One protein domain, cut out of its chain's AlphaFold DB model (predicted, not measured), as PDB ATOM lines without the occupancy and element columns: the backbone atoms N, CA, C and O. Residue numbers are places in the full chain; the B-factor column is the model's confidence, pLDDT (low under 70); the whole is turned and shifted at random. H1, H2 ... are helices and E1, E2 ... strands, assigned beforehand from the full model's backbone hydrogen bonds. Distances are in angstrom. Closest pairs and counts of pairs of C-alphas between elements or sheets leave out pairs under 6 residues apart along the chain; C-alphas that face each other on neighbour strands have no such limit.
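What this domain is: This is residues 5 to 135 of the 137 residues of an uncharacterized protein of Hahella sp. KA22 (UniProt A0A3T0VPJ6). What does one see first in this model? A six-stranded antiparallel sheet, E1 E4 E5 E6 E7 E8, curled like part of a barrel, makes the middle of three layers, with helix H2 over one face and helix H1 over the opposite face. The small hairpin E2 and E3 packs on H1 and, through E3, on strand E5, while residues 133 to 134, near the end of the printed part, come back beside residues 101 to 102 of edge strand E8 in a short parallel pairing. What are the counts and the size? The printed part has 131 residues with two named helices and eight named strands, in the order E1 H1 E2 E3 E4 E5 E6 E7 E8 H2, and its class is mixed, helices and strands. It is compact, with a radius of gyration of the C-alphas of 14.3 A, and rounded, with spans of 41 by 33 by 31 A.

Where its parts are: Where does the printed part begin? E1 is residues 5 to 7, with C-alpha 5 at (294.889, 319.189, 378.573). H1 follows as residues 10 to 24, 21.2 A from first to last C-alpha. Which strands come next? E2 is residues 44 to 47 and E3 residues 50 to 53, 9.9 A and 10.1 A long. E4 is residues 57 to 61, 13.5 A; E5 is residues 66 to 71, 16.3 A; E6 is residues 80 to 85, 16.1 A. E7, the longest strand, is residues 88 to 95, running 22.3 A from C-alpha 88 at (307.576, 312.799, 393.379). What comes last? E8 is residues 98 to 102, 8.3 A long. H2 is residues 111 to 127, 24.4 A long, and ends with C-alpha 127 at (299.983, 324.303, 377.769).

How they stand to each other: How is the large sheet joined? Edge strand E1 is antiparallel to E4, with N 6 and O 58 3.2 A apart. E4 to E8 form a meander, each strand the antiparallel neighbour of the one before: N 59 and O 68 are 2.9 A apart between E4 and E5, N 71 and O 80 2.8 A between E5 and E6, and N 81 and O 92 2.8 A between E6 and E7. The pairing of E7 is staggered, with E6 over residues 88 to 93 and with edge strand E8 over 94 to 95, where N 95 and O 101 are 2.7 A apart. How does H1 stand to the sheets? H1 is on the large sheet at a height of 10.1 A, over E7 and only just over E5 and E6, with 3 C-alphas falling on each of these two; it runs across the strands, at 84 degrees to E7 on the local plane. Its closest C-alphas to E2 are those of Gln 17 and Thr 47, 5.8 A apart. E2 and E3 are a hairpin, with N 45 and O 52 2.8 A apart, and the closest C-alphas of E3 and E5 are those of Glu 51 and Leu 71, 5.4 A. Where is H2? H2 is on the large sheet, on the opposite face from H1, and its closest C-alphas to E4 are those of Ala 124 and Val 59, 6.2 A apart. H1 and H2 are apart. In H1 and H2 every O i to N i+4 pair is within hydrogen-bond range.

The domain as a whole: How large is the whole? The two C-alphas farthest apart are those of Arg 40 and Glu 112, 44.6 A. Is there a cut or a long link? The printed part has no cut, and the link from H1 to E2, residues 25 to 43, is long, with C-alphas 16 to 23 A from the mean of the C-alphas. Where is the confidence low? The mean pLDDT of the printed part is 88.3, and residues 25 to 33 are under 70.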
ATOM      1  N   ILE A   5     295.846 318.555 377.671       93.94
ATOM      2  CA  ILE A   5     294.889 319.189 378.573       93.94
ATOM      3  C   ILE A   5     293.629 318.339 378.575       93.94
ATOM      4  O   ILE A   5     293.084 318.017 377.516       93.94
ATOM      5  N   GLU A   6     293.160 317.989 379.762       94.31
ATOM      6  CA  GLU A   6     291.915 317.250 379.940       94.31
ATOM      7  C   GLU A   6     291.092 317.872 381.065       94.31
ATOM      8  O   GLU A   6     291.616 318.598 381.911       94.31
ATOM      9  N   ASP A   7     289.802 317.556 381.089       95.25
ATOM     10  CA  ASP A   7     288.957 317.870 382.233       95.25
ATOM     11  C   ASP A   7     289.240 316.873 383.364       95.25
ATOM     12  O   ASP A   7     289.377 315.656 383.162       95.25
ATOM     13  N   LEU A   8     289.297 317.374 384.591       95.12
ATOM     14  CA  LEU A   8     289.341 316.538 385.776       95.12
ATOM     15  C   LEU A   8     288.002 315.830 385.951       95.12
ATOM     16  O   LEU A   8     286.981 316.444 386.244       95.12
ATOM     17  N   THR A   9     288.024 314.508 385.820       96.25
ATOM     18  CA  THR A   9     286.908 313.650 386.224       96.25
ATOM     19  C   THR A   9     286.936 313.410 387.734       96.25
ATOM     20  O   THR A   9     287.995 313.493 388.358       96.25
ATOM     21  N   ALA A  10     285.819 312.962 388.312       95.81
ATOM     22  CA  ALA A  10     285.774 312.468 389.692       95.81
ATOM     23  C   ALA A  10     286.901 311.467 390.045       95.81
ATOM     24  O   ALA A  10     287.440 311.486 391.155       95.81
ATOM     25  N   GLN A  11     287.287 310.585 389.111       95.56
ATOM     26  CA  GLN A  11     288.391 309.638 389.318       95.56
ATOM     27  C   GLN A  11     289.754 310.339 389.345       95.56
ATOM     28  O   GLN A  11     290.595 309.992 390.175       95.56
ATOM     29  N   ASN A  12     289.958 311.344 388.492       95.75
ATOM     30  CA  ASN A  12     291.184 312.142 388.471       95.75
ATOM     31  C   ASN A  12     291.314 312.968 389.758       95.75
ATOM     32  O   ASN A  12     292.377 312.973 390.371       95.75
ATOM     33  N   CYS A  13     290.224 313.581 390.231       95.81
ATOM     34  CA  CYS A  13     290.212 314.301 391.504       95.81
ATOM     35  C   CYS A  13     290.604 313.391 392.678       95.81
ATOM     36  O   CYS A  13     291.435 313.767 393.504       95.81
ATOM     37  N   LEU A  14     290.067 312.164 392.728       95.31
ATOM     38  CA  LEU A  14     290.464 311.164 393.724       95.31
ATOM     39  C   LEU A  14     291.939 310.767 393.593       95.31
ATOM     40  O   LEU A  14     292.623 310.684 394.609       95.31
ATOM     41  N   LYS A  15     292.444 310.563 392.366       94.56
ATOM     42  CA  LYS A  15     293.864 310.265 392.113       94.56
ATOM     43  C   LYS A  15     294.762 311.365 392.682       94.56
ATOM     44  O   LYS A  15     295.709 311.063 393.404       94.56
ATOM     45  N   VAL A  16     294.465 312.627 392.378       94.75
ATOM     46  CA  VAL A  16     295.236 313.781 392.865       94.75
ATOM     47  C   VAL A  16     295.160 313.871 394.392       94.75
ATOM     48  O   VAL A  16     296.197 313.974 395.047       94.75
ATOM     49  N   GLN A  17     293.957 313.764 394.971       93.50
ATOM     50  CA  GLN A  17     293.751 313.792 396.421       93.50
ATOM     51  C   GLN A  17     294.562 312.692 397.125       93.50
ATOM     52  O   GLN A  17     295.312 312.986 398.057       93.50
ATOM     53  N   ASP A  18     294.453 311.446 396.658       92.31
ATOM     54  CA  ASP A  18     295.183 310.300 397.204       92.31
ATOM     55  C   ASP A  18     296.703 310.515 397.072       92.31
ATOM     56  O   ASP A  18     297.439 310.326 398.040       92.31
ATOM     57  N   THR A  19     297.175 311.013 395.922       93.69
ATOM     58  CA  THR A  19     298.603 311.286 395.685       93.69
ATOM     59  C   THR A  19     299.149 312.329 396.659       93.69
ATOM     60  O   THR A  19     300.193 312.100 397.277       93.69
ATOM     61  N   ILE A  20     298.445 313.451 396.854       92.38
ATOM     62  CA  ILE A  20     298.858 314.498 397.800       92.38
ATOM     63  C   ILE A  20     298.891 313.938 399.227       92.38
ATOM     64  O   ILE A  20     299.859 314.167 399.954       92.38
ATOM     65  N   LEU A  21     297.869 313.176 399.630       88.62
ATOM     66  CA  LEU A  21     297.800 312.572 400.963       88.62
ATOM     67  C   LEU A  21     298.945 311.582 401.215       88.62
ATOM     68  O   LEU A  21     299.502 311.568 402.316       88.62
ATOM     69  N   THR A  22     299.323 310.784 400.214       88.44
ATOM     70  CA  THR A  22     300.457 309.857 400.307       88.44
ATOM     71  C   THR A  22     301.784 310.597 400.474       88.44
ATOM     72  O   THR A  22     302.567 310.225 401.346       88.44
ATOM     73  N   HIS A  23     302.030 311.661 399.702       87.56
ATOM     74  CA  HIS A  23     303.311 312.383 399.730       87.56
ATOM     75  C   HIS A  23     303.477 313.286 400.954       87.56
ATOM     76  O   HIS A  23     304.570 313.401 401.503       87.56
ATOM     77  N   ARG A  24     302.399 313.925 401.416       75.81
ATOM     78  CA  ARG A  24     302.437 314.784 402.610       75.81
ATOM     79  C   ARG A  24     302.360 313.996 403.918       75.81
ATOM     80  O   ARG A  24     302.697 314.546 404.970       75.81
ATOM     81  N   GLY A  25     301.904 312.743 403.861       58.22
ATOM     82  CA  GLY A  25     301.467 311.984 405.026       58.22
ATOM     83  C   GLY A  25     300.244 312.627 405.696       58.22
ATOM     84  O   GLY A  25     299.947 313.811 405.537       58.22
ATOM     85  N   SER A  26     299.527 311.873 406.528       50.78
ATOM     86  CA  SER A  26     298.406 312.395 407.333       50.78
ATOM     87  C   SER A  26     298.836 313.393 408.436       50.78
ATOM     88  O   SER A  26     298.093 313.610 409.389       50.78
ATOM     89  N   SER A  27     300.046 313.967 408.377       43.12
ATOM     90  CA  SER A  27     300.812 314.383 409.562       43.12
ATOM     91  C   SER A  27     301.196 315.864 409.660       43.12
ATOM     92  O   SER A  27     302.145 316.187 410.371       43.12
ATOM     93  N   LYS A  28     300.475 316.799 409.026       44.81
ATOM     94  CA  LYS A  28     300.638 318.240 409.352       44.81
ATOM     95  C   LYS A  28     299.369 318.984 409.752       44.81
ATOM     96  O   LYS A  28     299.463 320.056 410.337       44.81
ATOM     97  N   VAL A  29     298.193 318.402 409.543       46.78
ATOM     98  CA  VAL A  29     296.928 318.985 409.992       46.78
ATOM     99  C   VAL A  29     296.174 317.866 410.687       46.78
ATOM    100  O   VAL A  29     295.740 316.936 410.026       46.78
ATOM    101  N   GLY A  30     296.047 317.913 412.014       44.66
ATOM    102  CA  GLY A  30     295.369 316.893 412.836       44.66
ATOM    103  C   GLY A  30     293.860 316.734 412.576       44.66
ATOM    104  O   GLY A  30     293.114 316.371 413.479       44.66
ATOM    105  N   LYS A  31     293.389 317.038 411.365       50.91
ATOM    106  CA  LYS A  31     292.044 316.758 410.882       50.91
ATOM    107  C   LYS A  31     292.124 315.548 409.965       50.91
ATOM    108  O   LYS A  31     292.810 315.587 408.949       50.91
ATOM    109  N   ALA A  32     291.393 314.494 410.312       57.66
ATOM    110  CA  ALA A  32     291.120 313.413 409.381       57.66
ATOM    111  C   ALA A  32     290.464 314.021 408.132       57.66
ATOM    112  O   ALA A  32     289.333 314.505 408.194       57.66
ATOM    113  N   MET A  33     291.196 314.064 407.020       68.62
ATOM    114  CA  MET A  33     290.598 314.429 405.744       68.62
ATOM    115  C   MET A  33     289.757 313.256 405.272       68.62
ATOM    116  O   MET A  33     290.216 312.115 405.247       68.62
ATOM    117  N   THR A  34     288.502 313.541 404.949       73.38
ATOM    118  CA  THR A  34     287.619 312.536 404.368       73.38
ATOM    119  C   THR A  34     287.949 312.445 402.889       73.38
ATOM    120  O   THR A  34     287.839 313.436 402.174       73.38
ATOM    121  N   ARG A  35     288.384 311.263 402.455       86.81
ATOM    122  CA  ARG A  35     288.578 310.953 401.040       86.81
ATOM    123  C   ARG A  35     287.257 311.115 400.286       86.81
ATOM    124  O   ARG A  35     286.213 310.683 400.778       86.81
ATOM    125  N   GLY A  36     287.322 311.660 399.079       91.19
ATOM    126  CA  GLY A  36     286.160 311.970 398.253       91.19
ATOM    127  C   GLY A  36     285.739 313.430 398.330       91.19
ATOM    128  O   GLY A  36     286.448 314.274 398.876       91.19
ATOM    129  N   SER A  37     284.589 313.709 397.727       93.25
ATOM    130  CA  SER A  37     284.035 315.051 397.615       93.25
ATOM    131  C   SER A  37     283.474 315.567 398.943       93.25
ATOM    132  O   SER A  37     283.069 314.790 399.814       93.25
ATOM    133  N   LEU A  38     283.339 316.884 399.073       90.31
ATOM    134  CA  LEU A  38     282.704 317.503 400.232       90.31
ATOM    135  C   LEU A  38     281.212 317.119 400.349       90.31
ATOM    136  O   LEU A  38     280.478 317.126 399.354       90.31
ATOM    137  N   PRO A  39     280.699 316.856 401.571       82.88
ATOM    138  CA  PRO A  39     279.271 316.659 401.788       82.88
ATOM    139  C   PRO A  39     278.530 317.951 401.424       82.88
ATOM    140  O   PRO A  39     278.639 318.933 402.153       82.88
ATOM    141  N   ARG A  40     277.759 317.925 400.324       88.06
ATOM    142  CA  ARG A  40     276.994 319.031 399.681       88.06
ATOM    143  C   ARG A  40     277.665 319.710 398.485       88.06
ATOM    144  O   ARG A  40     276.969 320.432 397.781       88.06
ATOM    145  N   LEU A  41     278.944 319.459 398.220       90.19
ATOM    146  CA  LEU A  41     279.645 319.981 397.044       90.19
ATOM    147  C   LEU A  41     280.302 318.791 396.328       90.19
ATOM    148  O   LEU A  41     281.484 318.529 396.535       90.19
ATOM    149  N   PRO A  42     279.522 318.007 395.551       90.75
ATOM    150  CA  PRO A  42     279.968 316.716 395.016       90.75
ATOM    151  C   PRO A  42     281.100 316.839 393.988       90.75
ATOM    152  O   PRO A  42     281.782 315.859 393.729       90.75
ATOM    153  N   TYR A  43     281.306 318.037 393.450       93.38
ATOM    154  CA  TYR A  43     282.362 318.363 392.499       93.38
ATOM    155  C   TYR A  43     283.627 318.918 393.174       93.38
ATOM    156  O   TYR A  43     284.581 319.209 392.473       93.38
ATOM    157  N   ILE A  44     283.668 319.082 394.505       94.38
ATOM    158  CA  ILE A  44     284.828 319.656 395.213       94.38
ATOM    159  C   ILE A  44     285.507 318.599 396.074       94.38
ATOM    160  O   ILE A  44     284.881 318.017 396.962       94.38
ATOM    161  N   TYR A  45     286.805 318.402 395.856       94.50
ATOM    162  CA  TYR A  45     287.639 317.412 396.527       94.50
ATOM    163  C   TYR A  45     288.723 318.117 397.356       94.50
ATOM    164  O   TYR A  45     289.653 318.699 396.792       94.50
ATOM    165  N   PRO A  46     288.637 318.086 398.698       92.38
ATOM    166  CA  PRO A  46     289.562 318.807 399.562       92.38
ATOM    167  C   PRO A  46     290.905 318.079 399.688       92.38
ATOM    168  O   PRO A  46     290.961 316.852 399.789       92.38
ATOM    169  N   THR A  47     291.994 318.835 399.765       90.75
ATOM    170  CA  THR A  47     293.361 318.335 399.970       90.75
ATOM    171  C   THR A  47     294.067 319.167 401.052       90.75
ATOM    172  O   THR A  47     293.611 320.263 401.384       90.75
ATOM    173  N   PRO A  48     295.211 318.710 401.602       87.62
ATOM    174  CA  PRO A  48     296.018 319.536 402.503       87.62
ATOM    175  C   PRO A  48     296.508 320.860 401.898       87.62
ATOM    176  O   PRO A  48     296.942 321.729 402.650       87.62
ATOM    177  N   LEU A  49     296.501 320.982 400.569       88.88
ATOM    178  CA  LEU A  49     297.073 322.100 399.818       88.88
ATOM    179  C   LEU A  49     296.008 323.031 399.221       88.88
ATOM    180  O   LEU A  49     296.359 324.043 398.630       88.88
ATOM    181  N   GLY A  50     294.724 322.700 399.368       90.94
ATOM    182  CA  GLY A  50     293.620 323.412 398.726       90.94
ATOM    183  C   GLY A  50     292.551 322.456 398.211       90.94
ATOM    184  O   GLY A  50     292.535 321.275 398.563       90.94
ATOM    185  N   GLU A  51     291.664 322.952 397.365       92.88
ATOM    186  CA  GLU A  51     290.540 322.207 396.807       92.88
ATOM    187  C   GLU A  51     290.748 321.935 395.312       92.88
ATOM    188  O   GLU A  51     291.274 322.772 394.580       92.88
ATOM    189  N   ILE A  52     290.354 320.740 394.869       94.75
ATOM    190  CA  ILE A  52     290.306 320.346 393.457       94.75
ATOM    191  C   ILE A  52     288.840 320.375 393.029       94.75
ATOM    192  O   ILE A  52     288.013 319.760 393.711       94.75
ATOM    193  N   ASN A  53     288.513 321.002 391.899       94.56
ATOM    194  CA  ASN A  53     287.163 320.933 391.345       94.56
ATOM    195  C   ASN A  53     287.107 319.960 390.163       94.56
ATOM    196  O   ASN A  53     287.946 319.979 389.265       94.56
ATOM    197  N   GLU A  54     286.098 319.099 390.158       95.31
ATOM    198  CA  GLU A  54     285.725 318.318 388.985       95.31
ATOM    199  C   GLU A  54     285.306 319.268 387.854       95.31
ATOM    200  O   GLU A  54     284.553 320.218 388.076       95.31
ATOM    201  N   GLY A  55     285.799 319.005 386.645       93.88
ATOM    202  CA  GLY A  55     285.624 319.865 385.475       93.88
ATOM    203  C   GLY A  55     286.681 320.964 385.320       93.88
ATOM    204  O   GLY A  55     286.713 321.593 384.267       93.88
ATOM    205  N   ASP A  56     287.560 321.178 386.307       93.50
ATOM    206  CA  ASP A  56     288.746 322.017 386.101       93.50
ATOM    207  C   ASP A  56     289.750 321.309 385.182       93.50
ATOM    208  O   ASP A  56     289.779 320.081 385.076       93.50
ATOM    209  N   TYR A  57     290.616 322.091 384.540       93.81
ATOM    210  CA  TYR A  57     291.666 321.553 383.685       93.81
ATOM    211  C   TYR A  57     292.877 321.080 384.491       93.81
ATOM    212  O   TYR A  57     293.332 321.733 385.434       93.81
ATOM    213  N   TRP A  58     293.466 319.983 384.031       94.94
ATOM    214  CA  TRP A  58     294.813 319.557 384.401       94.94
ATOM    215  C   TRP A  58     295.617 319.241 383.144       94.94
ATOM    216  O   TRP A  58     295.058 318.985 382.074       94.94
ATOM    217  N   VAL A  59     296.935 319.264 383.284       94.81
ATOM    218  CA  VAL A  59     297.861 318.851 382.232       94.81
ATOM    219  C   VAL A  59     298.426 317.502 382.589       94.81
ATOM    220  O   VAL A  59     298.856 317.291 383.718       94.81
ATOM    221  N   LEU A  60     298.448 316.602 381.620       93.50
ATOM    222  CA  LEU A  60     298.824 315.211 381.794       93.50
ATOM    223  C   LEU A  60     299.848 314.821 380.730       93.50
ATOM    224  O   LEU A  60     299.637 315.047 379.543       93.50
ATOM    225  N   ASP A  61     300.930 314.177 381.148       91.56
ATOM    226  CA  ASP A  61     301.783 313.366 380.285       91.56
ATOM    227  C   ASP A  61     301.507 311.890 380.587       91.56
ATOM    228  O   ASP A  61     301.916 311.341 381.614       91.56
ATOM    229  N   ARG A  62     300.783 311.243 379.669       85.69
ATOM    230  CA  ARG A  62     300.359 309.843 379.805       85.69
ATOM    231  C   ARG A  62     301.521 308.856 379.723       85.69
ATOM    232  O   ARG A  62     301.393 307.754 380.247       85.69
ATOM    233  N   GLU A  63     302.621 309.212 379.058       87.56
ATOM    234  CA  GLU A  63     303.764 308.304 378.896       87.56
ATOM    235  C   GLU A  63     304.542 308.155 380.204       87.56
ATOM    236  O   GLU A  63     305.011 307.067 380.534       87.56
ATOM    237  N   SER A  64     304.654 309.250 380.955       84.62
ATOM    238  CA  SER A  64     305.425 309.324 382.195       84.62
ATOM    239  C   SER A  64     304.563 309.301 383.464       84.62
ATOM    240  O   SER A  64     305.107 309.446 384.558       84.62
ATOM    241  N   ASP A  65     303.241 309.142 383.324       87.44
ATOM    242  CA  ASP A  65     302.237 309.293 384.394       87.44
ATOM    243  C   ASP A  65     302.425 310.580 385.219       87.44
ATOM    244  O   ASP A  65     302.206 310.616 386.431       87.44
ATOM    245  N   SER A  66     302.862 311.649 384.553       92.81
ATOM    246  CA  SER A  66     303.119 312.946 385.177       92.81
ATOM    247  C   SER A  66     301.951 313.885 384.926       92.81
ATOM    248  O   SER A  66     301.290 313.804 383.891       92.81
ATOM    249  N   TRP A  67     301.670 314.778 385.865       95.50
ATOM    250  CA  TRP A  67     300.566 315.719 385.719       95.50
ATOM    251  C   TRP A  67     300.776 316.987 386.532       95.50
ATOM    252  O   TRP A  67     301.430 316.965 387.572       95.50
ATOM    253  N   LEU A  68     300.183 318.085 386.071       96.50
ATOM    254  CA  LEU A  68     300.125 319.359 386.773       96.50
ATOM    255  C   LEU A  68     298.672 319.803 386.912       96.50
ATOM    256  O   LEU A  68     297.918 319.818 385.939       96.50
ATOM    257  N   VAL A  69     298.288 320.191 388.124       96.19
ATOM    258  CA  VAL A  69     296.938 320.669 388.437       96.19
ATOM    259  C   VAL A  69     297.002 321.940 389.269       96.19
ATOM    260  O   VAL A  69     297.896 322.103 390.102       96.19
ATOM    261  N   GLN A  70     296.050 322.841 389.052       94.31
ATOM    262  CA  GLN A  70     295.839 323.983 389.931       94.31
ATOM    263  C   GLN A  70     294.890 323.597 391.068       94.31
ATOM    264  O   GLN A  70     293.873 322.953 390.839       94.31
ATOM    265  N   LEU A  71     295.202 324.041 392.281       93.31
ATOM    266  CA  LEU A  71     294.324 323.948 393.439       93.31
ATOM    267  C   LEU A  71     293.772 325.328 393.803       93.31
ATOM    268  O   LEU A  71     294.476 326.339 393.704       93.31
ATOM    269  N   ASP A  72     292.527 325.365 394.272       90.25
ATOM    270  CA  ASP A  72     291.984 326.541 394.944       90.25
ATOM    271  C   ASP A  72     292.495 326.572 396.389       90.25
ATOM    272  O   ASP A  72     292.168 325.717 397.214       90.25
ATOM    273  N   SER A  73     293.338 327.553 396.699       84.69
ATOM    274  CA  SER A  73     293.915 327.736 398.034       84.69
ATOM    275  C   SER A  73     292.929 328.360 399.034       84.69
ATOM    276  O   SER A  73     293.236 328.458 400.225       84.69
ATOM    277  N   GLY A  74     291.777 328.854 398.564       83.38
ATOM    278  CA  GLY A  74     290.877 329.730 399.314       83.38
ATOM    279  C   GLY A  74     291.444 331.136 399.555       83.38
ATOM    280  O   GLY A  74     290.786 331.964 400.190       83.38
ATOM    281  N   MET A  75     292.658 331.429 399.069       82.69
ATOM    282  CA  MET A  75     293.316 332.730 399.176       82.69
ATOM    283  C   MET A  75     293.369 333.402 397.794       82.69
ATOM    284  O   MET A  75     294.096 332.933 396.921       82.69
ATOM    285  N   PRO A  76     292.684 334.545 397.586       76.06
ATOM    286  CA  PRO A  76     292.587 335.189 396.268       76.06
ATOM    287  C   PRO A  76     293.929 335.585 395.636       76.06
ATOM    288  O   PRO A  76     294.018 335.799 394.432       76.06
ATOM    289  N   GLU A  77     294.965 335.745 396.457       81.00
ATOM    290  CA  GLU A  77     296.261 336.304 396.066       81.00
ATOM    291  C   GLU A  77     297.332 335.225 395.835       81.00
ATOM    292  O   GLU A  77     298.468 335.575 395.504       81.00
ATOM    293  N   ILE A  78     296.992 333.941 396.029       83.50
ATOM    294  CA  ILE A  78     297.916 332.806 395.918       83.50
ATOM    295  C   ILE A  78     297.274 331.700 395.080       83.50
ATOM    296  O   ILE A  78     296.297 331.071 395.486       83.50
ATOM    297  N   THR A  79     297.876 331.426 393.927       88.44
ATOM    298  CA  THR A  79     297.592 330.229 393.136       88.44
ATOM    299  C   THR A  79     298.554 329.125 393.551       88.44
ATOM    300  O   THR A  79     299.761 329.359 393.629       88.44
ATOM    301  N   ILE A  80     298.024 327.934 393.811       92.69
ATOM    302  CA  ILE A  80     298.819 326.751 394.135       92.69
ATOM    303  C   ILE A  80     298.728 325.800 392.949       92.69
ATOM    304  O   ILE A  80     297.635 325.437 392.522       92.69
ATOM    305  N   PHE A  81     299.877 325.392 392.429       94.94
ATOM    306  CA  PHE A  81     299.997 324.306 391.473       94.94
ATOM    307  C   PHE A  81     300.676 323.121 392.142       94.94
ATOM    308  O   PHE A  81     301.593 323.272 392.954       94.94
ATOM    309  N   VAL A  82     300.232 321.929 391.776       95.38
ATOM    310  CA  VAL A  82     300.846 320.679 392.204       95.38
ATOM    311  C   VAL A  82     301.276 319.923 390.965       95.38
ATOM    312  O   VAL A  82     300.449 319.614 390.107       95.38
ATOM    313  N   LEU A  83     302.571 319.634 390.891       96.31
ATOM    314  CA  LEU A  83     303.175 318.798 389.866       96.31
ATOM    315  C   LEU A  83     303.493 317.432 390.470       96.31
ATOM    316  O   LEU A  83     304.215 317.337 391.459       96.31
ATOM    317  N   PHE A  84     303.015 316.372 389.836       96.06
ATOM    318  CA  PHE A  84     303.507 315.022 390.058       96.06
ATOM    319  C   PHE A  84     304.414 314.629 388.895       96.06
ATOM    320  O   PHE A  84     303.982 314.637 387.743       96.06
ATOM    321  N   LEU A  85     305.675 314.318 389.192       94.25
ATOM    322  CA  LEU A  85     306.696 314.025 388.189       94.25
ATOM    323  C   LEU A  85     307.659 312.963 388.713       94.25
ATOM    324  O   LEU A  85     308.290 313.139 389.753       94.25
ATOM    325  N   GLY A  86     307.807 311.866 387.966       89.56
ATOM    326  CA  GLY A  86     308.782 310.817 388.286       89.56
ATOM    327  C   GLY A  86     308.564 310.150 389.648       89.56
ATOM    328  O   GLY A  86     309.529 309.722 390.272       89.56
ATOM    329  N   GLY A  87     307.317 310.085 390.124       90.31
ATOM    330  CA  GLY A  87     306.986 309.520 391.434       90.31
ATOM    331  C   GLY A  87     307.124 310.489 392.610       90.31
ATOM    332  O   GLY A  87     306.886 310.068 393.736       90.31
ATOM    333  N   ASN A  88     307.476 311.753 392.363       92.50
ATOM    334  CA  ASN A  88     307.576 312.799 393.379       92.50
ATOM    335  C   ASN A  88     306.486 313.857 393.193       92.50
ATOM    336  O   ASN A  88     306.017 314.099 392.079       92.50
ATOM    337  N   LEU A  89     306.122 314.517 394.292       93.81
ATOM    338  CA  LEU A  89     305.147 315.601 394.319       93.81
ATOM    339  C   LEU A  89     305.845 316.923 394.646       93.81
ATOM    340  O   LEU A  89     306.463 317.057 395.702       93.81
ATOM    341  N   TYR A  90     305.708 317.891 393.749       94.56
ATOM    342  CA  TYR A  90     306.284 319.223 393.855       94.56
ATOM    343  C   TYR A  90     305.164 320.253 393.979       94.56
ATOM    344  O   TYR A  90     304.224 320.290 393.183       94.56
ATOM    345  N   GLU A  91     305.277 321.097 394.994       93.81
ATOM    346  CA  GLU A  91     304.374 322.221 395.217       93.81
ATOM    347  C   GLU A  91     304.980 323.473 394.612       93.81
ATOM    348  O   GLU A  91     306.156 323.778 394.841       93.81
ATOM    349  N   VAL A  92     304.167 324.188 393.842       94.06
ATOM    350  CA  VAL A  92     304.582 325.396 393.146       94.06
ATOM    351  C   VAL A  92     303.550 326.480 393.397       94.06
ATOM    352  O   VAL A  92     302.425 326.422 392.906       94.06
ATOM    353  N   ASN A  93     303.940 327.493 394.158       92.88
ATOM    354  CA  ASN A  93     303.054 328.591 394.512       92.88
ATOM    355  C   ASN A  93     303.355 329.806 393.645       92.88
ATOM    356  O   ASN A  93     304.512 330.081 393.321       92.88
ATOM    357  N   SER A  94     302.329 330.586 393.325       90.69
ATOM    358  CA  SER A  94     302.547 331.943 392.842       90.69
ATOM    359  C   SER A  94     303.049 332.843 393.973       90.69
ATOM    360  O   SER A  94     302.597 332.730 395.114       90.69
ATOM    361  N   LEU A  95     303.887 333.816 393.638       86.81
ATOM    362  CA  LEU A  95     304.298 334.876 394.540       86.81
ATOM    363  C   LEU A  95     303.080 335.695 394.988       86.81
ATOM    364  O   LEU A  95     302.237 336.094 394.182       86.81
ATOM    365  N   TYR A  96     303.032 336.013 396.279       82.06
ATOM    366  CA  TYR A  96     301.992 336.861 396.853       82.06
ATOM    367  C   TYR A  96     301.810 338.170 396.059       82.06
ATOM    368  O   TYR A  96     302.779 338.890 395.802       82.06
ATOM    369  N   ARG A  97     300.557 338.482 395.685       79.88
ATOM    370  CA  ARG A  97     300.142 339.639 394.852       79.88
ATOM    371  C   ARG A  97     300.628 339.639 393.400       79.88
ATOM    372  O   ARG A  97     300.346 340.598 392.681       79.88
ATOM    373  N   ASN A  98     301.322 338.601 392.941       83.94
ATOM    374  CA  ASN A  98     301.696 338.464 391.540       83.94
ATOM    375  C   ASN A  98     301.464 337.032 391.051       83.94
ATOM    376  O   ASN A  98     302.373 336.206 391.036       83.94
ATOM    377  N   ALA A  99     300.239 336.777 390.590       81.50
ATOM    378  CA  ALA A  99     299.810 335.469 390.107       81.50
ATOM    379  C   ALA A  99     300.594 334.959 388.879       81.50
ATOM    380  O   ALA A  99     300.494 333.783 388.559       81.50
ATOM    381  N   SER A 100     301.367 335.811 388.192       86.88
ATOM    382  CA  SER A 100     302.170 335.431 387.018       86.88
ATOM    383  C   SER A 100     303.630 335.100 387.354       86.88
ATOM    384  O   SER A 100     304.402 334.751 386.459       86.88
ATOM    385  N   ILE A 101     304.040 335.242 388.618       91.44
ATOM    386  CA  ILE A 101     305.383 334.883 389.084       91.44
ATOM    387  C   ILE A 101     305.261 333.714 390.051       91.44
ATOM    388  O   ILE A 101     304.441 333.765 390.958       91.44
ATOM    389  N   LEU A 102     306.091 332.693 389.883       93.06
ATOM    390  CA  LEU A 102     306.178 331.536 390.769       93.06
ATOM    391  C   LEU A 102     307.293 331.726 391.803       93.06
ATOM    392  O   LEU A 102     308.332 332.332 391.517       93.06
ATOM    393  N   GLU A 103     307.083 331.210 393.009       92.56
ATOM    394  CA  GLU A 103     308.142 331.052 394.005       92.56
ATOM    395  C   GLU A 103     309.184 330.047 393.495       92.56
ATOM    396  O   GLU A 103     308.823 329.016 392.928       92.56
ATOM    397  N   SER A 104     310.474 330.346 393.677       88.56
ATOM    398  CA  SER A 104     311.544 329.414 393.293       88.56
ATOM    399  C   SER A 104     311.509 328.160 394.164       88.56
ATOM    400  O   SER A 104     311.233 328.229 395.367       88.56
ATOM    401  N   LEU A 105     311.829 327.013 393.565       91.69
ATOM    402  CA  LEU A 105     311.795 325.706 394.221       91.69
ATOM    403  C   LEU A 105     313.084 325.430 395.009       91.69
ATOM    404  O   LEU A 105     313.681 324.363 394.907       91.69
ATOM    405  N   THR A 106     313.521 326.390 395.824       89.88
ATOM    406  CA  THR A 106     314.788 326.328 396.580       89.88
ATOM    407  C   THR A 106     314.834 325.217 397.633       89.88
ATOM    408  O   THR A 106     315.904 324.910 398.150       89.88
ATOM    409  N   TYR A 107     313.692 324.591 397.935       90.50
ATOM    410  CA  TYR A 107     313.625 323.387 398.764       90.50
ATOM    411  C   TYR A 107     314.168 322.132 398.056       90.50
ATOM    412  O   TYR A 107     314.412 321.131 398.725       90.50
ATOM    413  N   ILE A 108     314.350 322.170 396.730       91.81
ATOM    414  CA  ILE A 108     315.033 321.129 395.956       91.81
ATOM    415  C   ILE A 108     316.538 321.422 396.007       91.81
ATOM    416  O   ILE A 108     317.025 322.373 395.383       91.81
ATOM    417  N   GLU A 109     317.267 320.623 396.788       92.25
ATOM    418  CA  GLU A 109     318.696 320.837 397.052       92.25
ATOM    419  C   GLU A 109     319.555 320.677 395.792       92.25
ATOM    420  O   GLU A 109     320.436 321.505 395.562       92.25
ATOM    421  N   ASP A 110     319.270 319.664 394.966       93.88
ATOM    422  CA  ASP A 110     319.971 319.416 393.704       93.88
ATOM    423  C   ASP A 110     319.593 320.483 392.652       93.88
ATOM    424  O   ASP A 110     318.430 320.551 392.236       93.88
ATOM    425  N   PRO A 111     320.546 321.327 392.204       91.62
ATOM    426  CA  PRO A 111     320.281 322.350 391.199       91.62
ATOM    427  C   PRO A 111     319.837 321.775 389.850       91.62
ATOM    428  O   PRO A 111     318.953 322.351 389.221       91.62
ATOM    429  N   GLU A 112     320.395 320.639 389.417       93.56
ATOM    430  CA  GLU A 112     320.033 320.031 388.130       93.56
ATOM    431  C   GLU A 112     318.598 319.491 388.174       93.56
ATOM    432  O   GLU A 112     317.818 319.664 387.231       93.56
ATOM    433  N   GLU A 113     318.210 318.879 389.298       93.12
ATOM    434  CA  GLU A 113     316.828 318.458 389.518       93.12
ATOM    435  C   GLU A 113     315.884 319.661 389.548       93.12
ATOM    436  O   GLU A 113     314.829 319.621 388.911       93.12
ATOM    437  N   ARG A 114     316.263 320.735 390.247       94.06
ATOM    438  CA  ARG A 114     315.460 321.957 390.350       94.06
ATOM    439  C   ARG A 114     315.201 322.571 388.982       94.06
ATOM    440  O   ARG A 114     314.042 322.784 388.640       94.06
ATOM    441  N   GLU A 115     316.243 322.788 388.183       93.25
ATOM    442  CA  GLU A 115     316.118 323.338 386.826       93.25
ATOM    443  C   GLU A 115     315.224 322.460 385.943       93.25
ATOM    444  O   GLU A 115     314.360 322.962 385.219       93.25
ATOM    445  N   ARG A 116     315.372 321.133 386.044       93.69
ATOM    446  CA  ARG A 116     314.524 320.180 385.323       93.69
ATOM    447  C   ARG A 116     313.057 320.298 385.738       93.69
ATOM    448  O   ARG A 116     312.184 320.298 384.871       93.69
ATOM    449  N   VAL A 117     312.773 320.367 387.039       94.69
ATOM    450  CA  VAL A 117     311.405 320.496 387.566       94.69
ATOM    451  C   VAL A 117     310.804 321.838 387.155       94.69
ATOM    452  O   VAL A 117     309.694 321.859 386.628       94.69
ATOM    453  N   GLU A 118     311.534 322.942 387.314       94.75
ATOM    454  CA  GLU A 118     311.079 324.275 386.911       94.75
ATOM    455  C   GLU A 118     310.763 324.330 385.406       94.75
ATOM    456  O   GLU A 118     309.690 324.797 385.023       94.75
ATOM    457  N   ALA A 119     311.617 323.766 384.545       93.31
ATOM    458  CA  ALA A 119     311.354 323.687 383.107       93.31
ATOM    459  C   ALA A 119     310.082 322.882 382.781       93.31
ATOM    460  O   ALA A 119     309.299 323.272 381.914       93.31
ATOM    461  N   VAL A 120     309.851 321.771 383.487       94.25
ATOM    462  CA  VAL A 120     308.629 320.971 383.337       94.25
ATOM    463  C   VAL A 120     307.387 321.760 383.753       94.25
ATOM    464  O   VAL A 120     306.393 321.741 383.028       94.25
ATOM    465  N   VAL A 121     307.449 322.472 384.879       94.75
ATOM    466  CA  VAL A 121     306.349 323.313 385.366       94.75
ATOM    467  C   VAL A 121     305.993 324.387 384.342       94.75
ATOM    468  O   VAL A 121     304.819 324.529 384.015       94.75
ATOM    469  N   ILE A 122     306.984 325.115 383.817       94.19
ATOM    470  CA  ILE A 122     306.748 326.170 382.823       94.19
ATOM    471  C   ILE A 122     306.084 325.599 381.573       94.19
ATOM    472  O   ILE A 122     305.043 326.103 381.168       94.19
ATOM    473  N   ASN A 123     306.616 324.504 381.024       92.25
ATOM    474  CA  ASN A 123     306.035 323.874 379.839       92.25
ATOM    475  C   ASN A 123     304.578 323.444 380.074       92.25
ATOM    476  O   ASN A 123     303.724 323.688 379.231       92.25
ATOM    477  N   ALA A 124     304.269 322.833 381.221       92.44
ATOM    478  CA  ALA A 124     302.901 322.426 381.537       92.44
ATOM    479  C   ALA A 124     301.962 323.629 381.756       92.44
ATOM    480  O   ALA A 124     300.806 323.599 381.343       92.44
ATOM    481  N   LEU A 125     302.435 324.709 382.380       92.88
ATOM    482  CA  LEU A 125     301.636 325.924 382.559       92.88
ATOM    483  C   LEU A 125     301.375 326.648 381.234       92.88
ATOM    484  O   LEU A 125     300.260 327.126 381.023       92.88
ATOM    485  N   ASP A 126     302.353 326.679 380.331       91.69
ATOM    486  CA  ASP A 126     302.179 327.234 378.990       91.69
ATOM    487  C   ASP A 126     301.117 326.454 378.198       91.69
ATOM    488  O   ASP A 126     300.275 327.076 377.548       91.69
ATOM    489  N   GLU A 127     301.065 325.123 378.336       91.12
ATOM    490  CA  GLU A 127     299.983 324.303 377.769       91.12
ATOM    491  C   GLU A 127     298.613 324.668 378.364       91.12
ATOM    492  O   GLU A 127     297.646 324.801 377.623       91.12
ATOM    493  N   LEU A 128     298.508 324.976 379.667       87.81
ATOM    494  CA  LEU A 128     297.271 325.537 380.255       87.81
ATOM    495  C   LEU A 128     296.919 326.948 379.749       87.81
ATOM    496  O   LEU A 128     295.941 327.539 380.218       87.81
ATOM    497  N   GLY A 129     297.717 327.529 378.851       86.88
ATOM    498  CA  GLY A 129     297.577 328.912 378.409       86.88
ATOM    499  C   GLY A 129     297.970 329.924 379.486       86.88
ATOM    500  O   GLY A 129     297.517 331.071 379.452       86.88
ATOM    501  N   ARG A 130     298.783 329.515 380.470       84.62
ATOM    502  CA  ARG A 130     299.244 330.354 381.581       84.62
ATOM    503  C   ARG A 130     300.722 330.668 381.435       84.62
ATOM    504  O   ARG A 130     301.576 329.926 381.898       84.62
ATOM    505  N   THR A 131     301.013 331.847 380.906       86.94
ATOM    506  CA  THR A 131     302.388 332.346 380.867       86.94
ATOM    507  C   THR A 131     302.838 332.753 382.268       86.94
ATOM    508  O   THR A 131     302.387 333.764 382.818       86.94
ATOM    509  N   MET A 132     303.741 331.966 382.844       88.94
ATOM    510  CA  MET A 132     304.335 332.208 384.156       88.94
ATOM    511  C   MET A 132     305.857 332.195 384.076       88.94
ATOM    512  O   MET A 132     306.445 331.754 383.094       88.94
ATOM    513  N   LYS A 133     306.515 332.706 385.115       91.31
ATOM    514  CA  LYS A 133     307.966 332.580 385.270       91.31
ATOM    515  C   LYS A 133     308.338 332.416 386.729       91.31
ATOM    516  O   LYS A 133     307.718 333.031 387.596       91.31
ATOM    517  N   PHE A 134     309.383 331.648 386.994       89.75
ATOM    518  CA  PHE A 134     309.979 331.616 388.320       89.75
ATOM    519  C   PHE A 134     310.617 332.966 388.656       89.75
ATOM    520  O   PHE A 134     311.094 333.701 387.783       89.75
ATOM    521  N   LYS A 135     310.572 333.329 389.937       90.12
ATOM    522  CA  LYS A 135     311.305 334.478 390.458       90.12
ATOM    523  C   LYS A 135     312.801 334.247 390.212       90.12
ATOM    524  O   LYS A 135     313.352 333.289 390.736       90.12
TER     525      LYS A 135